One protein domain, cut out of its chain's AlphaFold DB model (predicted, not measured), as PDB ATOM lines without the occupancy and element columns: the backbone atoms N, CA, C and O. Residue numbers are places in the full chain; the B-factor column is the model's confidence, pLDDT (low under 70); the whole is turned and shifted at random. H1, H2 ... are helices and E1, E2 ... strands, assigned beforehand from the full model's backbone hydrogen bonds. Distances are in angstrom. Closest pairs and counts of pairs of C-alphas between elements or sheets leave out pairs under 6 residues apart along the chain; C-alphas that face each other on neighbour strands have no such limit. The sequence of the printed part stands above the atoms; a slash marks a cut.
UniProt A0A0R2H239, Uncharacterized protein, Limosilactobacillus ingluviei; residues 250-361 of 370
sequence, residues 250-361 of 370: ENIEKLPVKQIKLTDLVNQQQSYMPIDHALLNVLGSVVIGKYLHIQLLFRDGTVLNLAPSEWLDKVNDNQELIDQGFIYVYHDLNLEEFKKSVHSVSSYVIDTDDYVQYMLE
ATOM      1  N   GLU A 250     -38.423  29.272  -4.515       71.44
ATOM      2  CA  GLU A 250     -39.561  30.188  -4.406       71.44
ATOM      3  C   GLU A 250     -40.187  30.188  -3.003       71.44
ATOM      4  O   GLU A 250     -40.535  31.254  -2.499       71.44
ATOM      5  N   ASN A 251     -40.314  29.027  -2.351       73.62
ATOM      6  CA  ASN A 251     -40.814  28.947  -0.977       73.62
ATOM      7  C   ASN A 251     -39.865  29.653   0.007       73.62
ATOM      8  O   ASN A 251     -40.340  30.408   0.853       73.62
ATOM      9  N   ILE A 252     -38.546  29.475  -0.142       78.00
ATOM     10  CA  ILE A 252     -37.523  30.105   0.714       78.00
ATOM     11  C   ILE A 252     -37.516  31.638   0.561       78.00
ATOM     12  O   ILE A 252     -37.451  32.365   1.553       78.00
ATOM     13  N   GLU A 253     -37.665  32.165  -0.656       76.50
ATOM     14  CA  GLU A 253     -37.783  33.616  -0.872       76.50
ATOM     15  C   GLU A 253     -39.059  34.211  -0.242       76.50
ATOM     16  O   GLU A 253     -39.062  35.372   0.188       76.50
ATOM     17  N   LYS A 254     -40.129  33.413  -0.156       80.00
ATOM     18  CA  LYS A 254     -41.463  33.798   0.336       80.00
ATOM     19  C   LYS A 254     -41.701  33.486   1.823       80.00
ATOM     20  O   LYS A 254     -42.814  33.713   2.298       80.00
ATOM     21  N   LEU A 255     -40.703  33.000   2.572       80.31
ATOM     22  CA  LEU A 255     -40.870  32.703   4.003       80.31
ATOM     23  C   LEU A 255     -41.250  33.970   4.795       80.31
ATOM     24  O   LEU A 255     -40.576  34.996   4.640       80.31
ATOM     25  N   PRO A 256     -42.280  33.917   5.666       83.00
ATOM     26  CA  PRO A 256     -42.630  35.044   6.527       83.00
ATOM     27  C   PRO A 256     -41.560  35.299   7.599       83.00
ATOM     28  O   PRO A 256     -41.272  36.455   7.901       83.00
ATOM     29  N   VAL A 257     -40.911  34.249   8.123       86.06
ATOM     30  CA  VAL A 257     -39.762  34.388   9.032       86.06
ATOM     31  C   VAL A 257     -38.467  34.183   8.251       86.06
ATOM     32  O   VAL A 257     -38.228  33.105   7.712       86.06
ATOM     33  N   LYS A 258     -37.618  35.218   8.205       87.06
ATOM     34  CA  LYS A 258     -36.339  35.214   7.463       87.06
ATOM     35  C   LYS A 258     -35.091  35.148   8.344       87.06
ATOM     36  O   LYS A 258     -33.991  34.967   7.836       87.06
ATOM     37  N   GLN A 259     -35.245  35.301   9.657       91.06
ATOM     38  CA  GLN A 259     -34.160  35.196  10.628       91.06
ATOM     39  C   GLN A 259     -34.703  34.902  12.028       91.06
ATOM     40  O   GLN A 259     -35.807  35.329  12.368       91.06
ATOM     41  N   ILE A 260     -33.897  34.236  12.849       91.88
ATOM     42  CA  ILE A 260     -34.106  34.085  14.292       91.88
ATOM     43  C   ILE A 260     -33.141  35.050  14.992       91.88
ATOM     44  O   ILE A 260     -31.940  35.011  14.716       91.88
ATOM     45  N   LYS A 261     -33.630  35.929  15.876       93.31
ATOM     46  CA  LYS A 261     -32.756  36.735  16.750       93.31
ATOM     47  C   LYS A 261     -32.279  35.861  17.903       93.31
ATOM     48  O   LYS A 261     -33.109  35.177  18.501       93.31
ATOM     49  N   LEU A 262     -30.992  35.908  18.226       94.38
ATOM     50  CA  LEU A 262     -30.373  35.076  19.258       94.38
ATOM     51  C   LEU A 262     -29.598  35.929  20.268       94.38
ATOM     52  O   LEU A 262     -28.960  36.906  19.883       94.38
ATOM     53  N   THR A 263     -29.591  35.519  21.532       92.50
ATOM     54  CA  THR A 263     -28.618  35.970  22.539       92.50
ATOM     55  C   THR A 263     -27.801  34.769  22.997       92.50
ATOM     56  O   THR A 263     -28.360  33.741  23.376       92.50
ATOM     57  N   ASP A 264     -26.481  34.900  22.940       90.81
ATOM     58  CA  ASP A 264     -25.511  33.935  23.464       90.81
ATOM     59  C   ASP A 264     -25.460  34.035  24.998       90.81
ATOM     60  O   ASP A 264     -25.236  35.119  25.538       90.81
ATOM     61  N   LEU A 265     -25.682  32.936  25.724       89.25
ATOM     62  CA  LEU A 265     -25.732  32.971  27.192       89.25
ATOM     63  C   LEU A 265     -24.354  33.046  27.864       89.25
ATOM     64  O   LEU A 265     -24.278  33.449  29.026       89.25
ATOM     65  N   VAL A 266     -23.278  32.696  27.152       87.56
ATOM     66  CA  VAL A 266     -21.901  32.664  27.673       87.56
ATOM     67  C   VAL A 266     -21.279  34.060  27.664       87.56
ATOM     68  O   VAL A 266     -20.555  34.426  28.591       87.56
ATOM     69  N   ASN A 267     -21.552  34.853  26.623       88.12
ATOM     70  CA  ASN A 267     -20.966  36.189  26.437       88.12
ATOM     71  C   ASN A 267     -21.995  37.336  26.349       88.12
ATOM     72  O   ASN A 267     -21.594  38.495  26.231       88.12
ATOM     73  N   GLN A 268     -23.296  37.030  26.430       85.81
ATOM     74  CA  GLN A 268     -24.423  37.977  26.374       85.81
ATOM     75  C   GLN A 268     -24.510  38.796  25.071       85.81
ATOM     76  O   GLN A 268     -25.204  39.815  25.018       85.81
ATOM     77  N   GLN A 269     -23.837  38.368  23.995       90.25
ATOM     78  CA  GLN A 269     -23.903  39.051  22.705       90.25
ATOM     79  C   GLN A 269     -25.185  38.699  21.951       90.25
ATOM     80  O   GLN A 269     -25.575  37.535  21.823       90.25
ATOM     81  N   GLN A 270     -25.815  39.733  21.397       92.00
ATOM     82  CA  GLN A 270     -26.929  39.588  20.472       92.00
ATOM     83  C   GLN A 270     -26.409  39.294  19.064       92.00
ATOM     84  O   GLN A 270     -25.506  39.959  18.557       92.00
ATOM     85  N   SER A 271     -27.013  38.302  18.426       92.44
ATOM     86  CA  SER A 271     -26.708  37.832  17.079       92.44
ATOM     87  C   SER A 271     -28.006  37.467  16.346       92.44
ATOM     88  O   SER A 271     -29.114  37.647  16.860       92.44
ATOM     89  N   TYR A 272     -27.900  36.984  15.111       92.12
ATOM     90  CA  TYR A 272     -29.042  36.442  14.384       92.12
ATOM     91  C   TYR A 272     -28.612  35.266  13.511       92.12
ATOM     92  O   TYR A 272     -27.498  35.233  12.992       92.12
ATOM     93  N   MET A 273     -29.528  34.322  13.328       90.88
ATOM     94  CA  MET A 273     -29.394  33.214  12.390       90.88
ATOM     95  C   MET A 273     -30.320  33.474  11.193       90.88
ATOM     96  O   MET A 273     -31.536  33.533  11.397       90.88
ATOM     97  N   PRO A 274     -29.803  33.658   9.964       89.25
ATOM     98  CA  PRO A 274     -30.642  33.796   8.777       89.25
ATOM     99  C   PRO A 274     -31.309  32.459   8.428       89.25
ATOM    100  O   PRO A 274     -30.677  31.406   8.479       89.25
ATOM    101  N   ILE A 275     -32.586  32.502   8.050       87.69
ATOM    102  CA  ILE A 275     -33.321  31.354   7.504       87.69
ATOM    103  C   ILE A 275     -33.260  31.475   5.981       87.69
ATOM    104  O   ILE A 275     -34.166  32.005   5.340       87.69
ATOM    105  N   ASP A 276     -32.138  31.040   5.417       83.19
ATOM    106  CA  ASP A 276     -31.826  31.148   3.993       83.19
ATOM    107  C   ASP A 276     -31.469  29.784   3.371       83.19
ATOM    108  O   ASP A 276     -31.514  28.735   4.019       83.19
ATOM    109  N   HIS A 277     -31.107  29.786   2.083       79.00
ATOM    110  CA  HIS A 277     -30.677  28.571   1.389       79.00
ATOM    111  C   HIS A 277     -29.417  27.936   2.002       79.00
ATOM    112  O   HIS A 277     -29.255  26.723   1.899       79.00
ATOM    113  N   ALA A 278     -28.510  28.714   2.604       82.25
ATOM    114  CA  ALA A 278     -27.281  28.178   3.179       82.25
ATOM    115  C   ALA A 278     -27.592  27.386   4.454       82.25
ATOM    116  O   ALA A 278     -27.184  26.226   4.546       82.25
ATOM    117  N   LEU A 279     -28.392  27.952   5.368       85.81
ATOM    118  CA  LEU A 279     -28.866  27.234   6.555       85.81
ATOM    119  C   LEU A 279     -29.679  25.994   6.162       85.81
ATOM    120  O   LEU A 279     -29.386  24.896   6.629       85.81
ATOM    121  N   LEU A 280     -30.678  26.139   5.288       84.50
ATOM    122  CA  LEU A 280     -31.593  25.040   4.949       84.50
ATOM    123  C   LEU A 280     -30.905  23.890   4.185       84.50
ATOM    124  O   LEU A 280     -31.318  22.739   4.318       84.50
ATOM    125  N   ASN A 281     -29.813  24.161   3.460       81.56
ATOM    126  CA  ASN A 281     -28.996  23.113   2.841       81.56
ATOM    127  C   ASN A 281     -28.204  22.287   3.873       81.56
ATOM    128  O   ASN A 281     -28.071  21.075   3.691       81.56
ATOM    129  N   VAL A 282     -27.689  22.897   4.953       87.00
ATOM    130  CA  VAL A 282     -26.937  22.174   6.008       87.00
ATOM    131  C   VAL A 282     -27.830  21.591   7.107       87.00
ATOM    132  O   VAL A 282     -27.436  20.639   7.779       87.00
ATOM    133  N   LEU A 283     -29.036  22.127   7.281       89.38
ATOM    134  CA  LEU A 283     -29.998  21.713   8.296       89.38
ATOM    135  C   LEU A 283     -30.782  20.474   7.830       89.38
ATOM    136  O   LEU A 283     -31.277  20.423   6.704       89.38
ATOM    137  N   GLY A 284     -30.865  19.450   8.681       88.88
ATOM    138  CA  GLY A 284     -31.531  18.176   8.389       88.88
ATOM    139  C   GLY A 284     -32.960  18.104   8.927       88.88
ATOM    140  O   GLY A 284     -33.859  17.640   8.226       88.88
ATOM    141  N   SER A 285     -33.186  18.590  10.150       94.06
ATOM    142  CA  SER A 285     -34.532  18.738  10.713       94.06
ATOM    143  C   SER A 285     -34.609  19.850  11.759       94.06
ATOM    144  O   SER A 285     -33.600  20.203  12.373       94.06
ATOM    145  N   VAL A 286     -35.819  20.360  11.979       96.12
ATOM    146  CA  VAL A 286     -36.156  21.292  13.063       96.12
ATOM    147  C   VAL A 286     -37.129  20.596  14.005       96.12
ATOM    148  O   VAL A 286     -38.177  20.136  13.556       96.12
ATOM    149  N   VAL A 287     -36.819  20.552  15.297       96.38
ATOM    150  CA  VAL A 287     -37.747  20.121  16.353       96.38
ATOM    151  C   VAL A 287     -38.233  21.356  17.105       96.38
ATOM    152  O   VAL A 287     -37.429  22.221  17.444       96.38
ATOM    153  N   ILE A 288     -39.530  21.431  17.391       96.38
ATOM    154  CA  ILE A 288     -40.131  22.414  18.297       96.38
ATOM    155  C   ILE A 288     -40.828  21.633  19.411       96.38
ATOM    156  O   ILE A 288     -41.801  20.918  19.162       96.38
ATOM    157  N   GLY A 289     -40.310  21.731  20.633       93.06
ATOM    158  CA  GLY A 289     -40.848  21.016  21.788       93.06
ATOM    159  C   GLY A 289     -42.125  21.650  22.353       93.06
ATOM    160  O   GLY A 289     -42.383  22.841  22.179       93.06
ATOM    161  N   LYS A 290     -42.880  20.870  23.134       92.25
ATOM    162  CA  LYS A 290     -44.051  21.290  23.938       92.25
ATOM    163  C   LYS A 290     -43.810  22.566  24.754       92.25
ATOM    164  O   LYS A 290     -44.701  23.394  24.909       92.25
ATOM    165  N   TYR A 291     -42.587  22.725  25.264       91.12
ATOM    166  CA  TYR A 291     -42.134  23.875  26.054       91.12
ATOM    167  C   TYR A 291     -41.493  24.991  25.206       91.12
ATOM    168  O   TYR A 291     -40.720  25.791  25.726       91.12
ATOM    169  N   LEU A 292     -41.806  25.025  23.907       92.38
ATOM    170  CA  LEU A 292     -41.427  26.026  22.899       92.38
ATOM    171  C   LEU A 292     -39.937  26.118  22.534       92.38
ATOM    172  O   LEU A 292     -39.598  26.786  21.562       92.38
ATOM    173  N   HIS A 293     -39.052  25.401  23.230       93.94
ATOM    174  CA  HIS A 293     -37.654  25.268  22.821       93.94
ATOM    175  C   HIS A 293     -37.524  24.682  21.405       93.94
ATOM    176  O   HIS A 293     -38.311  23.820  20.997       93.94
ATOM    177  N   ILE A 294     -36.503  25.123  20.673       95.88
ATOM    178  CA  ILE A 294     -36.234  24.708  19.292       95.88
ATOM    179  C   ILE A 294     -34.916  23.934  19.268       95.88
ATOM    180  O   ILE A 294     -33.933  24.379  19.854       95.88
ATOM    181  N   GLN A 295     -34.872  22.798  18.575       95.94
ATOM    182  CA  GLN A 295     -33.628  22.078  18.289       95.94
ATOM    183  C   GLN A 295     -33.394  22.073  16.778       95.94
ATOM    184  O   GLN A 295     -34.268  21.679  16.002       95.94
ATOM    185  N   LEU A 296     -32.212  22.514  16.362       95.12
ATOM    186  CA  LEU A 296     -31.775  22.521  14.970       95.12
ATOM    187  C   LEU A 296     -30.773  21.381  14.780       95.12
ATOM    188  O   LEU A 296     -29.664  21.434  15.310       95.12
ATOM    189  N   LEU A 297     -31.184  20.329  14.067       94.50
ATOM    190  CA  LEU A 297     -30.376  19.129  13.838       94.50
ATOM    191  C   LEU A 297     -29.758  19.214  12.442       94.50
ATOM    192  O   LEU A 297     -30.464  19.119  11.431       94.50
ATOM    193  N   PHE A 298     -28.446  19.395  12.385       92.44
ATOM    194  CA  PHE A 298     -27.669  19.559  11.162       92.44
ATOM    195  C   PHE A 298     -27.296  18.205  10.533       92.44
ATOM    196  O   PHE A 298     -27.290  17.158  11.185       92.44
ATOM    197  N   ARG A 299     -27.021  18.202   9.221       86.69
ATOM    198  CA  ARG A 299     -26.782  16.982   8.417       86.69
ATOM    199  C   ARG A 299     -25.440  16.295   8.701       86.69
ATOM    200  O   ARG A 299     -25.253  15.150   8.301       86.69
ATOM    201  N   ASP A 300     -24.529  16.981   9.381       86.69
ATOM    202  CA  ASP A 300     -23.275  16.454   9.933       86.69
ATOM    203  C   ASP A 300     -23.470  15.699  11.266       86.69
ATOM    204  O   ASP A 300     -22.577  14.964  11.688       86.69
ATOM    205  N   GLY A 301     -24.637  15.844  11.905       85.94
ATOM    206  CA  GLY A 301     -24.949  15.312  13.232       85.94
ATOM    207  C   GLY A 301     -24.815  16.330  14.370       85.94
ATOM    208  O   GLY A 301     -25.084  15.972  15.516       85.94
ATOM    209  N   THR A 302     -24.441  17.580  14.082       92.12
ATOM    210  CA  THR A 302     -24.431  18.666  15.072       92.12
ATOM    211  C   THR A 302     -25.865  19.023  15.481       92.12
ATOM    212  O   THR A 302     -26.782  19.020  14.658       92.12
ATOM    213  N   VAL A 303     -26.075  19.348  16.758       93.31
ATOM    214  CA  VAL A 303     -27.370  19.801  17.290       93.31
ATOM    215  C   VAL A 303     -27.187  21.143  17.985       93.31
ATOM    216  O   VAL A 303     -26.300  21.284  18.825       93.31
ATOM    217  N   LEU A 304     -28.032  22.116  17.649       94.19
ATOM    218  CA  LEU A 304     -28.082  23.417  18.311       94.19
ATOM    219  C   LEU A 304     -29.433  23.594  19.007       94.19
ATOM    220  O   LEU A 304     -30.472  23.634  18.346       94.19
ATOM    221  N   ASN A 305     -29.411  23.720  20.333       94.50
ATOM    222  CA  ASN A 305     -30.611  23.932  21.139       94.50
ATOM    223  C   ASN A 305     -30.800  25.426  21.422       94.50
ATOM    224  O   ASN A 305     -29.880  26.098  21.894       94.50
ATOM    225  N   LEU A 306     -32.005  25.928  21.153       94.50
ATOM    226  CA  LEU A 306     -32.416  27.310  21.370       94.50
ATOM    227  C   LEU A 306     -33.530  27.342  22.426       94.50
ATOM    228  O   LEU A 306     -34.601  26.760  22.225       94.50
ATOM    229  N   ALA A 307     -33.289  28.028  23.540       94.31
ATOM    230  CA  ALA A 307     -34.297  28.237  24.580       94.31
ATOM    231  C   ALA A 307     -35.182  29.464  24.257       94.31
ATOM    232  O   ALA A 307     -34.694  30.423  23.656       94.31
ATOM    233  N   PRO A 308     -36.470  29.477  24.650       94.50
ATOM    234  CA  PRO A 308     -37.298  30.679  24.578       94.50
ATOM    235  C   PRO A 308     -36.828  31.730  25.592       94.50
ATOM    236  O   PRO A 308     -36.387  31.392  26.695       94.50
ATOM    237  N   SER A 309     -36.975  33.012  25.254       91.00
ATOM    238  CA  SER A 309     -36.604  34.127  26.140       91.00
ATOM    239  C   SER A 309     -37.281  34.079  27.510       91.00
ATOM    240  O   SER A 309     -36.668  34.390  28.528       91.00
ATOM    241  N   GLU A 310     -38.499  33.553  27.550       89.56
ATOM    242  CA  GLU A 310     -39.355  33.405  28.720       89.56
ATOM    243  C   GLU A 310     -38.879  32.308  29.695       89.56
ATOM    244  O   GLU A 310     -39.604  31.973  30.637       89.56
ATOM    245  N   TRP A 311     -37.712  31.692  29.474       90.56
ATOM    246  CA  TRP A 311     -37.012  30.879  30.480       90.56
ATOM    247  C   TRP A 311     -36.013  31.703  31.307       90.56
ATOM    248  O   TRP A 311     -35.799  31.368  32.471       90.56
ATOM    249  N   LEU A 312     -35.472  32.808  30.778       86.00
ATOM    250  CA  LEU A 312     -34.532  33.672  31.510       86.00
ATOM    251  C   LEU A 312     -35.177  34.333  32.739       86.00
ATOM    252  O   LEU A 312     -34.530  34.479  33.766       86.00
ATOM    253  N   ASP A 313     -36.476  34.638  32.681       80.62
ATOM    254  CA  ASP A 313     -37.239  35.160  33.829       80.62
ATOM    255  C   ASP A 313     -37.558  34.092  34.901       80.62
ATOM    256  O   ASP A 313     -38.173  34.401  35.925       80.62
ATOM    257  N   LYS A 314     -37.235  32.814  34.648       79.62
ATOM    258  CA  LYS A 314     -37.651  31.657  35.470       79.62
ATOM    259  C   LYS A 314     -36.484  30.871  36.059       79.62
ATOM    260  O   LYS A 314     -36.659  30.229  37.093       79.62
ATOM    261  N   VAL A 315     -35.330  30.896  35.400       75.56
ATOM    262  CA  VAL A 315     -34.101  30.235  35.844       75.56
ATOM    263  C   VAL A 315     -33.231  31.273  36.555       75.56
ATOM    264  O   VAL A 315     -33.000  32.353  36.028       75.56
ATOM    265  N   ASN A 316     -32.761  30.969  37.769       69.50
ATOM    266  CA  ASN A 316     -32.020  31.944  38.587       69.50
ATOM    267  C   ASN A 316     -30.574  32.184  38.108       69.50
ATOM    268  O   ASN A 316     -29.942  33.140  38.555       69.50
ATOM    269  N   ASP A 317     -30.046  31.311  37.249       77.56
ATOM    270  CA  ASP A 317     -28.691  31.373  36.702       77.56
ATOM    271  C   ASP A 317     -28.675  30.829  35.262       77.56
ATOM    272  O   ASP A 317     -29.115  29.707  35.007       77.56
ATOM    273  N   ASN A 318     -28.128  31.601  34.317       84.69
ATOM    274  CA  ASN A 318     -27.940  31.166  32.930       84.69
ATOM    275  C   ASN A 318     -27.123  29.866  32.830       84.69
ATOM    276  O   ASN A 318     -27.292  29.118  31.864       84.69
ATOM    277  N   GLN A 319     -26.256  29.583  33.810       85.25
ATOM    278  CA  GLN A 319     -25.431  28.378  33.828       85.25
ATOM    279  C   GLN A 319     -26.269  27.090  33.813       85.25
ATOM    280  O   GLN A 319     -25.880  26.138  33.145       85.25
ATOM    281  N   GLU A 320     -27.453  27.066  34.440       88.38
ATOM    282  CA  GLU A 320     -28.335  25.887  34.418       88.38
ATOM    283  C   GLU A 320     -28.850  25.583  32.996       88.38
ATOM    284  O   GLU A 320     -28.982  24.420  32.622       88.38
ATOM    285  N   LEU A 321     -29.068  26.606  32.160       88.50
ATOM    286  CA  LEU A 321     -29.425  26.421  30.746       88.50
ATOM    287  C   LEU A 321     -28.223  25.964  29.908       88.50
ATOM    288  O   LEU A 321     -28.358  25.059  29.080       88.50
ATOM    289  N   ILE A 322     -27.045  26.546  30.152       89.06
ATOM    290  CA  ILE A 322     -25.794  26.193  29.462       89.06
ATOM    291  C   ILE A 322     -25.403  24.734  29.756       89.06
ATOM    292  O   ILE A 322     -25.068  23.998  28.827       89.06
ATOM    293  N   ASP A 323     -25.522  24.288  31.009       88.50
ATOM    294  CA  ASP A 323     -25.228  22.913  31.442       88.50
ATOM    295  C   ASP A 323     -26.194  21.880  30.827       88.50
ATOM    296  O   ASP A 323     -25.815  20.730  30.603       88.50
ATOM    297  N   GLN A 324     -27.423  22.289  30.487       88.12
ATOM    298  CA  GLN A 324     -28.387  21.489  29.711       88.12
ATOM    299  C   GLN A 324     -28.197  21.617  28.183       88.12
ATOM    300  O   GLN A 324     -29.001  21.098  27.407       88.12
ATOM    301  N   GLY A 325     -27.142  22.297  27.722       89.12
ATOM    302  CA  GLY A 325     -26.804  22.439  26.303       89.12
ATOM    303  C   GLY A 325     -27.594  23.513  25.545       89.12
ATOM    304  O   GLY A 325     -27.574  23.508  24.311       89.12
ATOM    305  N   PHE A 326     -28.276  24.428  26.240       91.50
ATOM    306  CA  PHE A 326     -28.920  25.609  25.655       91.50
ATOM    307  C   PHE A 326     -27.962  26.806  25.700       91.50
ATOM    308  O   PHE A 326     -28.011  27.636  26.603       91.50
ATOM    309  N   ILE A 327     -27.070  26.890  24.711       91.38
ATOM    310  CA  ILE A 327     -26.070  27.972  24.606       91.38
ATOM    311  C   ILE A 327     -26.714  29.297  24.155       91.38
ATOM    312  O   ILE A 327     -26.217  30.372  24.488       91.38
ATOM    313  N   TYR A 328     -27.832  29.230  23.424       93.69
ATOM    314  CA  TYR A 328     -28.517  30.396  22.868       93.69
ATOM    315  C   TYR A 328     -29.980  30.466  23.306       93.69
ATOM    316  O   TYR A 328     -30.692  29.461  23.352       93.69
ATOM    317  N   VAL A 329     -30.444  31.690  23.537       94.31
ATOM    318  CA  VAL A 329     -31.861  32.034  23.683       94.31
ATOM    319  C   VAL A 329     -32.342  32.743  22.422       94.31
ATOM    320  O   VAL A 329     -31.615  33.571  21.877       94.31
ATOM    321  N   TYR A 330     -33.558  32.444  21.959       95.12
ATOM    322  CA  TYR A 330     -34.183  33.161  20.847       95.12
ATOM    323  C   TYR A 330     -35.152  34.255  21.322       95.12
ATOM    324  O   TYR A 330     -35.791  34.129  22.367       95.12
ATOM    325  N   HIS A 331     -35.289  35.320  20.526       91.25
ATOM    326  CA  HIS A 331     -36.138  36.481  20.823       91.25
ATOM    327  C   HIS A 331     -37.033  36.871  19.636       91.25
ATOM    328  O   HIS A 331     -36.685  36.632  18.479       91.25
ATOM    329  N   ASP A 332     -38.169  37.515  19.931       86.38
ATOM    330  CA  ASP A 332     -39.138  38.091  18.978       86.38
ATOM    331  C   ASP A 332     -39.654  37.134  17.878       86.38
ATOM    332  O   ASP A 332     -40.115  37.569  16.822       86.38
ATOM    333  N   LEU A 333     -39.571  35.819  18.102       90.75
ATOM    334  CA  LEU A 333     -39.915  34.808  17.107       90.75
ATOM    335  C   LEU A 333     -41.406  34.456  17.165       90.75
ATOM    336  O   LEU A 333     -41.862  33.784  18.090       90.75
ATOM    337  N   ASN A 334     -42.163  34.829  16.130       91.12
ATOM    338  CA  ASN A 334     -43.526  34.336  15.948       91.12
ATOM    339  C   ASN A 334     -43.497  32.840  15.585       91.12
ATOM    340  O   ASN A 334     -43.311  32.470  14.424       91.12
ATOM    341  N   LEU A 335     -43.682  31.975  16.585       89.44
ATOM    342  CA  LEU A 335     -43.606  30.522  16.420       89.44
ATOM    343  C   LEU A 335     -44.630  29.959  15.427       89.44
ATOM    344  O   LEU A 335     -44.328  28.974  14.765       89.44
ATOM    345  N   GLU A 336     -45.804  30.572  15.267       91.12
ATOM    346  CA  GLU A 336     -46.810  30.091  14.309       91.12
ATOM    347  C   GLU A 336     -46.456  30.453  12.861       91.12
ATOM    348  O   GLU A 336     -46.744  29.692  11.936       91.12
ATOM    349  N   GLU A 337     -45.776  31.579  12.640       91.50
ATOM    350  CA  GLU A 337     -45.181  31.906  11.338       91.50
ATOM    351  C   GLU A 337     -43.903  31.104  11.083       91.50
ATOM    352  O   GLU A 337     -43.668  30.687   9.947       91.50
ATOM    353  N   PHE A 338     -43.113  30.805  12.116       91.75
ATOM    354  CA  PHE A 338     -41.936  29.943  12.012       91.75
ATOM    355  C   PHE A 338     -42.326  28.499  11.667       91.75
ATOM    356  O   PHE A 338     -41.810  27.960  10.692       91.75
ATOM    357  N   LYS A 339     -43.316  27.907  12.353       91.94
ATOM    358  CA  LYS A 339     -43.904  26.600  12.001       91.94
ATOM    359  C   LYS A 339     -44.355  26.556  10.541       91.94
ATOM    360  O   LYS A 339     -43.991  25.632   9.823       91.94
ATOM    361  N   LYS A 340     -45.092  27.571  10.068       90.00
ATOM    362  CA  LYS A 340     -45.514  27.680   8.655       90.00
ATOM    363  C   LYS A 340     -44.327  27.812   7.696       90.00
ATOM    364  O   LYS A 340     -44.347  27.202   6.630       90.00
ATOM    365  N   SER A 341     -43.302  28.576   8.081       88.12
ATOM    366  CA  SER A 341     -42.067  28.752   7.305       88.12
ATOM    367  C   SER A 341     -41.337  27.421   7.135       88.12
ATOM    368  O   SER A 341     -41.063  27.009   6.018       88.12
ATOM    369  N   VAL A 342     -41.077  26.716   8.236       89.50
ATOM    370  CA  VAL A 342     -40.368  25.431   8.239       89.50
ATOM    371  C   VAL A 342     -41.205  24.339   7.561       89.50
ATOM    372  O   VAL A 342     -40.663  23.527   6.815       89.50
ATOM    373  N   HIS A 343     -42.529  24.340   7.743       89.94
ATOM    374  CA  HIS A 343     -43.415  23.370   7.101       89.94
ATOM    375  C   HIS A 343     -43.397  23.472   5.567       89.94
ATOM    376  O   HIS A 343     -43.336  22.441   4.896       89.94
ATOM    377  N   SER A 344     -43.375  24.686   5.000       86.31
ATOM    378  CA  SER A 344     -43.357  24.893   3.539       86.31
ATOM    379  C   SER A 344     -42.054  24.455   2.850       86.31
ATOM    380  O   SER A 344     -42.003  24.388   1.620       86.31
ATOM    381  N   VAL A 345     -41.020  24.133   3.636       85.31
ATOM    382  CA  VAL A 345     -39.733  23.575   3.187       85.31
ATOM    383  C   VAL A 345     -39.444  22.177   3.766       85.31
ATOM    384  O   VAL A 345     -38.340  21.650   3.619       85.31
ATOM    385  N   SER A 346     -40.437  21.560   4.419       88.62
ATOM    386  CA  SER A 346     -40.345  20.207   4.980       88.62
ATOM    387  C   SER A 346     -40.881  19.152   4.011       88.62
ATOM    388  O   SER A 346     -41.946  19.333   3.425       88.62
ATOM    389  N   SER A 347     -40.176  18.027   3.874       86.31
ATOM    390  CA  SER A 347     -40.650  16.861   3.111       86.31
ATOM    391  C   SER A 347     -41.554  15.943   3.937       86.31
ATOM    392  O   SER A 347     -42.348  15.186   3.380       86.31
ATOM    393  N   TYR A 348     -41.436  15.992   5.266       88.44
ATOM    394  CA  TYR A 348     -42.223  15.191   6.198       88.44
ATOM    395  C   TYR A 348     -42.307  15.866   7.573       88.44
ATOM    396  O   TYR A 348     -41.386  16.577   7.980       88.44
ATOM    397  N   VAL A 349     -43.404  15.621   8.295       94.50
ATOM    398  CA  VAL A 349     -43.638  16.128   9.653       94.50
ATOM    399  C   VAL A 349     -44.014  14.970  10.571       94.50
ATOM    400  O   VAL A 349     -44.867  14.151  10.229       94.50
ATOM    401  N   ILE A 350     -43.384  14.929  11.741       93.81
ATOM    402  CA  ILE A 350     -43.758  14.087  12.877       93.81
ATOM    403  C   ILE A 350     -44.418  15.014  13.898       93.81
ATOM    404  O   ILE A 350     -43.806  15.999  14.307       93.81
ATOM    405  N   ASP A 351     -45.648  14.712  14.295       94.50
ATOM    406  CA  ASP A 351     -46.411  15.476  15.287       94.50
ATOM    407  C   ASP A 351     -46.737  14.560  16.475       94.50
ATOM    408  O   ASP A 351     -47.141  13.407  16.283       94.50
ATOM    409  N   THR A 352     -46.480  15.033  17.694       94.25
ATOM    410  CA  THR A 352     -46.646  14.284  18.948       94.25
ATOM    411  C   THR A 352     -47.008  15.232  20.089       94.25
ATOM    412  O   THR A 352     -46.661  16.412  20.057       94.25
ATOM    413  N   ASP A 353     -47.610  14.701  21.157       91.88
ATOM    414  CA  ASP A 353     -47.997  15.489  22.336       91.88
ATOM    415  C   ASP A 353     -46.828  16.265  22.983       91.88
ATOM    416  O   ASP A 353     -47.070  17.239  23.701       91.88
ATOM    417  N   ASP A 354     -45.573  15.846  22.769       92.00
ATOM    418  CA  ASP A 354     -44.373  16.425  23.390       92.00
ATOM    419  C   ASP A 354     -43.462  17.218  22.430       92.00
ATOM    420  O   ASP A 354     -42.671  18.044  22.896       92.00
ATOM    421  N   TYR A 355     -43.565  17.023  21.110       94.75
ATOM    422  CA  TYR A 355     -42.830  17.802  20.104       94.75
ATOM    423  C   TYR A 355     -43.412  17.672  18.688       94.75
ATOM    424  O   TYR A 355     -43.976  16.639  18.323       94.75
ATOM    425  N   VAL A 356     -43.152  18.687  17.859       95.88
ATOM    426  CA  VAL A 356     -43.317  18.632  16.398       95.88
ATOM    427  C   VAL A 356     -41.935  18.651  15.748       95.88
ATOM    428  O   VAL A 356     -41.122  19.522  16.060       95.88
ATOM    429  N   GLN A 357     -41.646  17.714  14.844       96.31
ATOM    430  CA  GLN A 357     -40.395  17.656  14.082       96.31
ATOM    431  C   GLN A 357     -40.654  17.754  12.580       96.31
ATOM    432  O   GLN A 357     -41.376  16.948  11.999       96.31
ATOM    433  N   TYR A 358     -39.986  18.708  11.939       94.88
ATOM    434  CA  TYR A 358     -40.011  18.948  10.503       94.88
ATOM    435  C   TYR A 358     -38.725  18.410   9.869       94.88
ATOM    436  O   TYR A 358     -37.636  18.915  10.152       94.88
ATOM    437  N   MET A 359     -38.837  17.402   9.005       91.81
ATOM    438  CA  MET A 359     -37.718  16.880   8.216       91.81
ATOM    439  C   MET A 359     -37.540  17.740   6.963       91.81
ATOM    440  O   MET A 359     -38.490  17.916   6.202       91.81
ATOM    441  N   LEU A 360     -36.339  18.277   6.742       88.25
ATOM    442  CA  LEU A 360     -36.073  19.206   5.642       88.25
ATOM    443  C   LEU A 360     -35.589  18.480   4.388       88.25
ATOM    444  O   LEU A 360     -34.640  17.684   4.433       88.25
ATOM    445  N   GLU A 361     -36.206  18.801   3.251       76.44
ATOM    446  CA  GLU A 361     -35.813  18.237   1.963       76.44
ATOM    447  C   GLU A 361     -34.360  18.602   1.625       76.44
ATOM    448  O   GLU A 361     -33.908  19.721   1.865       76.44
TER     449      GLU A 361
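This is residues 250 to 361 of the 370 residues of an uncharacterized protein of Limosilactobacillus ingluviei (UniProt A0A0R2H239). One strongly twisted sheet of eight strands makes the body, with the hairpin E1 and E2 along one edge and the hairpin E7 and E8 along the other; the longest helix, H4, packs on the sheet at E8 and E3. H2 lies beside the strands where E3 begins, while H1 and the loop before H3 lie toward opposite ends of the longest axis. The printed part has 112 residues, with four named helices and eight named strands in the order H1 E1 E2 H2 E3 E4 E5 H3 E6 H4 E7 E8. The sheet is mixed, in the order E2 E1 E6 E5 E4 E3 E8 E7, and the class is mixed, helices and strands. The whole is compact, with a radius of gyration of the C-alphas of 13.8 A and spans of 42 by 30 by 27 A.

E3, residues 283 to 289, E4, residues 294 to 298, and E5, residues 303 to 308, form a meander, each strand the antiparallel neighbour of the one before; N 287 and O 295 are 2.9 A apart, and N 306 and O 294 are 2.8 A apart. E6, residues 328 to 331, is parallel to E5 at 45 degrees, with N 330 and O 307 2.9 A apart. H3, residues 318 to 323, only grazes the sheet with residues 321 to 322; E5, H3 and E6 form a strand-helix-strand unit, two parallel neighbour strands with a helix between, and its crossover is right-handed. E1, residues 259 to 264, is antiparallel to E6, with N 263 and O 329 2.8 A apart. E2, residues 270 to 274, an edge strand, forms a hairpin with E1, with N 271 and O 262 2.8 A apart. E8, residues 355 to 360, is the antiparallel neighbour of E3, with N 288 and O 356 2.8 A apart. E7, residues 346 to 351, the other edge strand, forms a hairpin with E8, with N 357 and O 350 2.8 A apart. H4, residues 335 to 343, is on the sheet; its closest C-alphas to E8 are those of His 343 and Tyr 358, 6.5 A apart. H2, residues 277 to 282, is on the sheet at a height of 5.9 A, only just over none of the strands, with 2 of its 6 C-alphas falling on E3. H1, residues 250 to 253, is not on the sheet; it is close to but not clearly touching H2, the closest C-alphas being those of Ile 252 and His 277, 7.0 A apart. In H2, H3 and H4 every O i to N i+4 pair is within hydrogen-bond range; H1 is too short for such a pair.

E3 is 17.3 A long, E5 16.4 A, E8 16.0 A, E1 15.5 A and H4 11.7 A. H1 begins with C-alpha 250 at (-39.561, 30.188, -4.406), and E8 ends with C-alpha 360 at (-36.073, 19.206, 5.642).

The two C-alphas farthest apart, those of Glu 250 and Asn 316, are 43.7 A apart. The printed part has no cut and no long link. The mean pLDDT of the printed part is 89.0, and residue 316 is under 70.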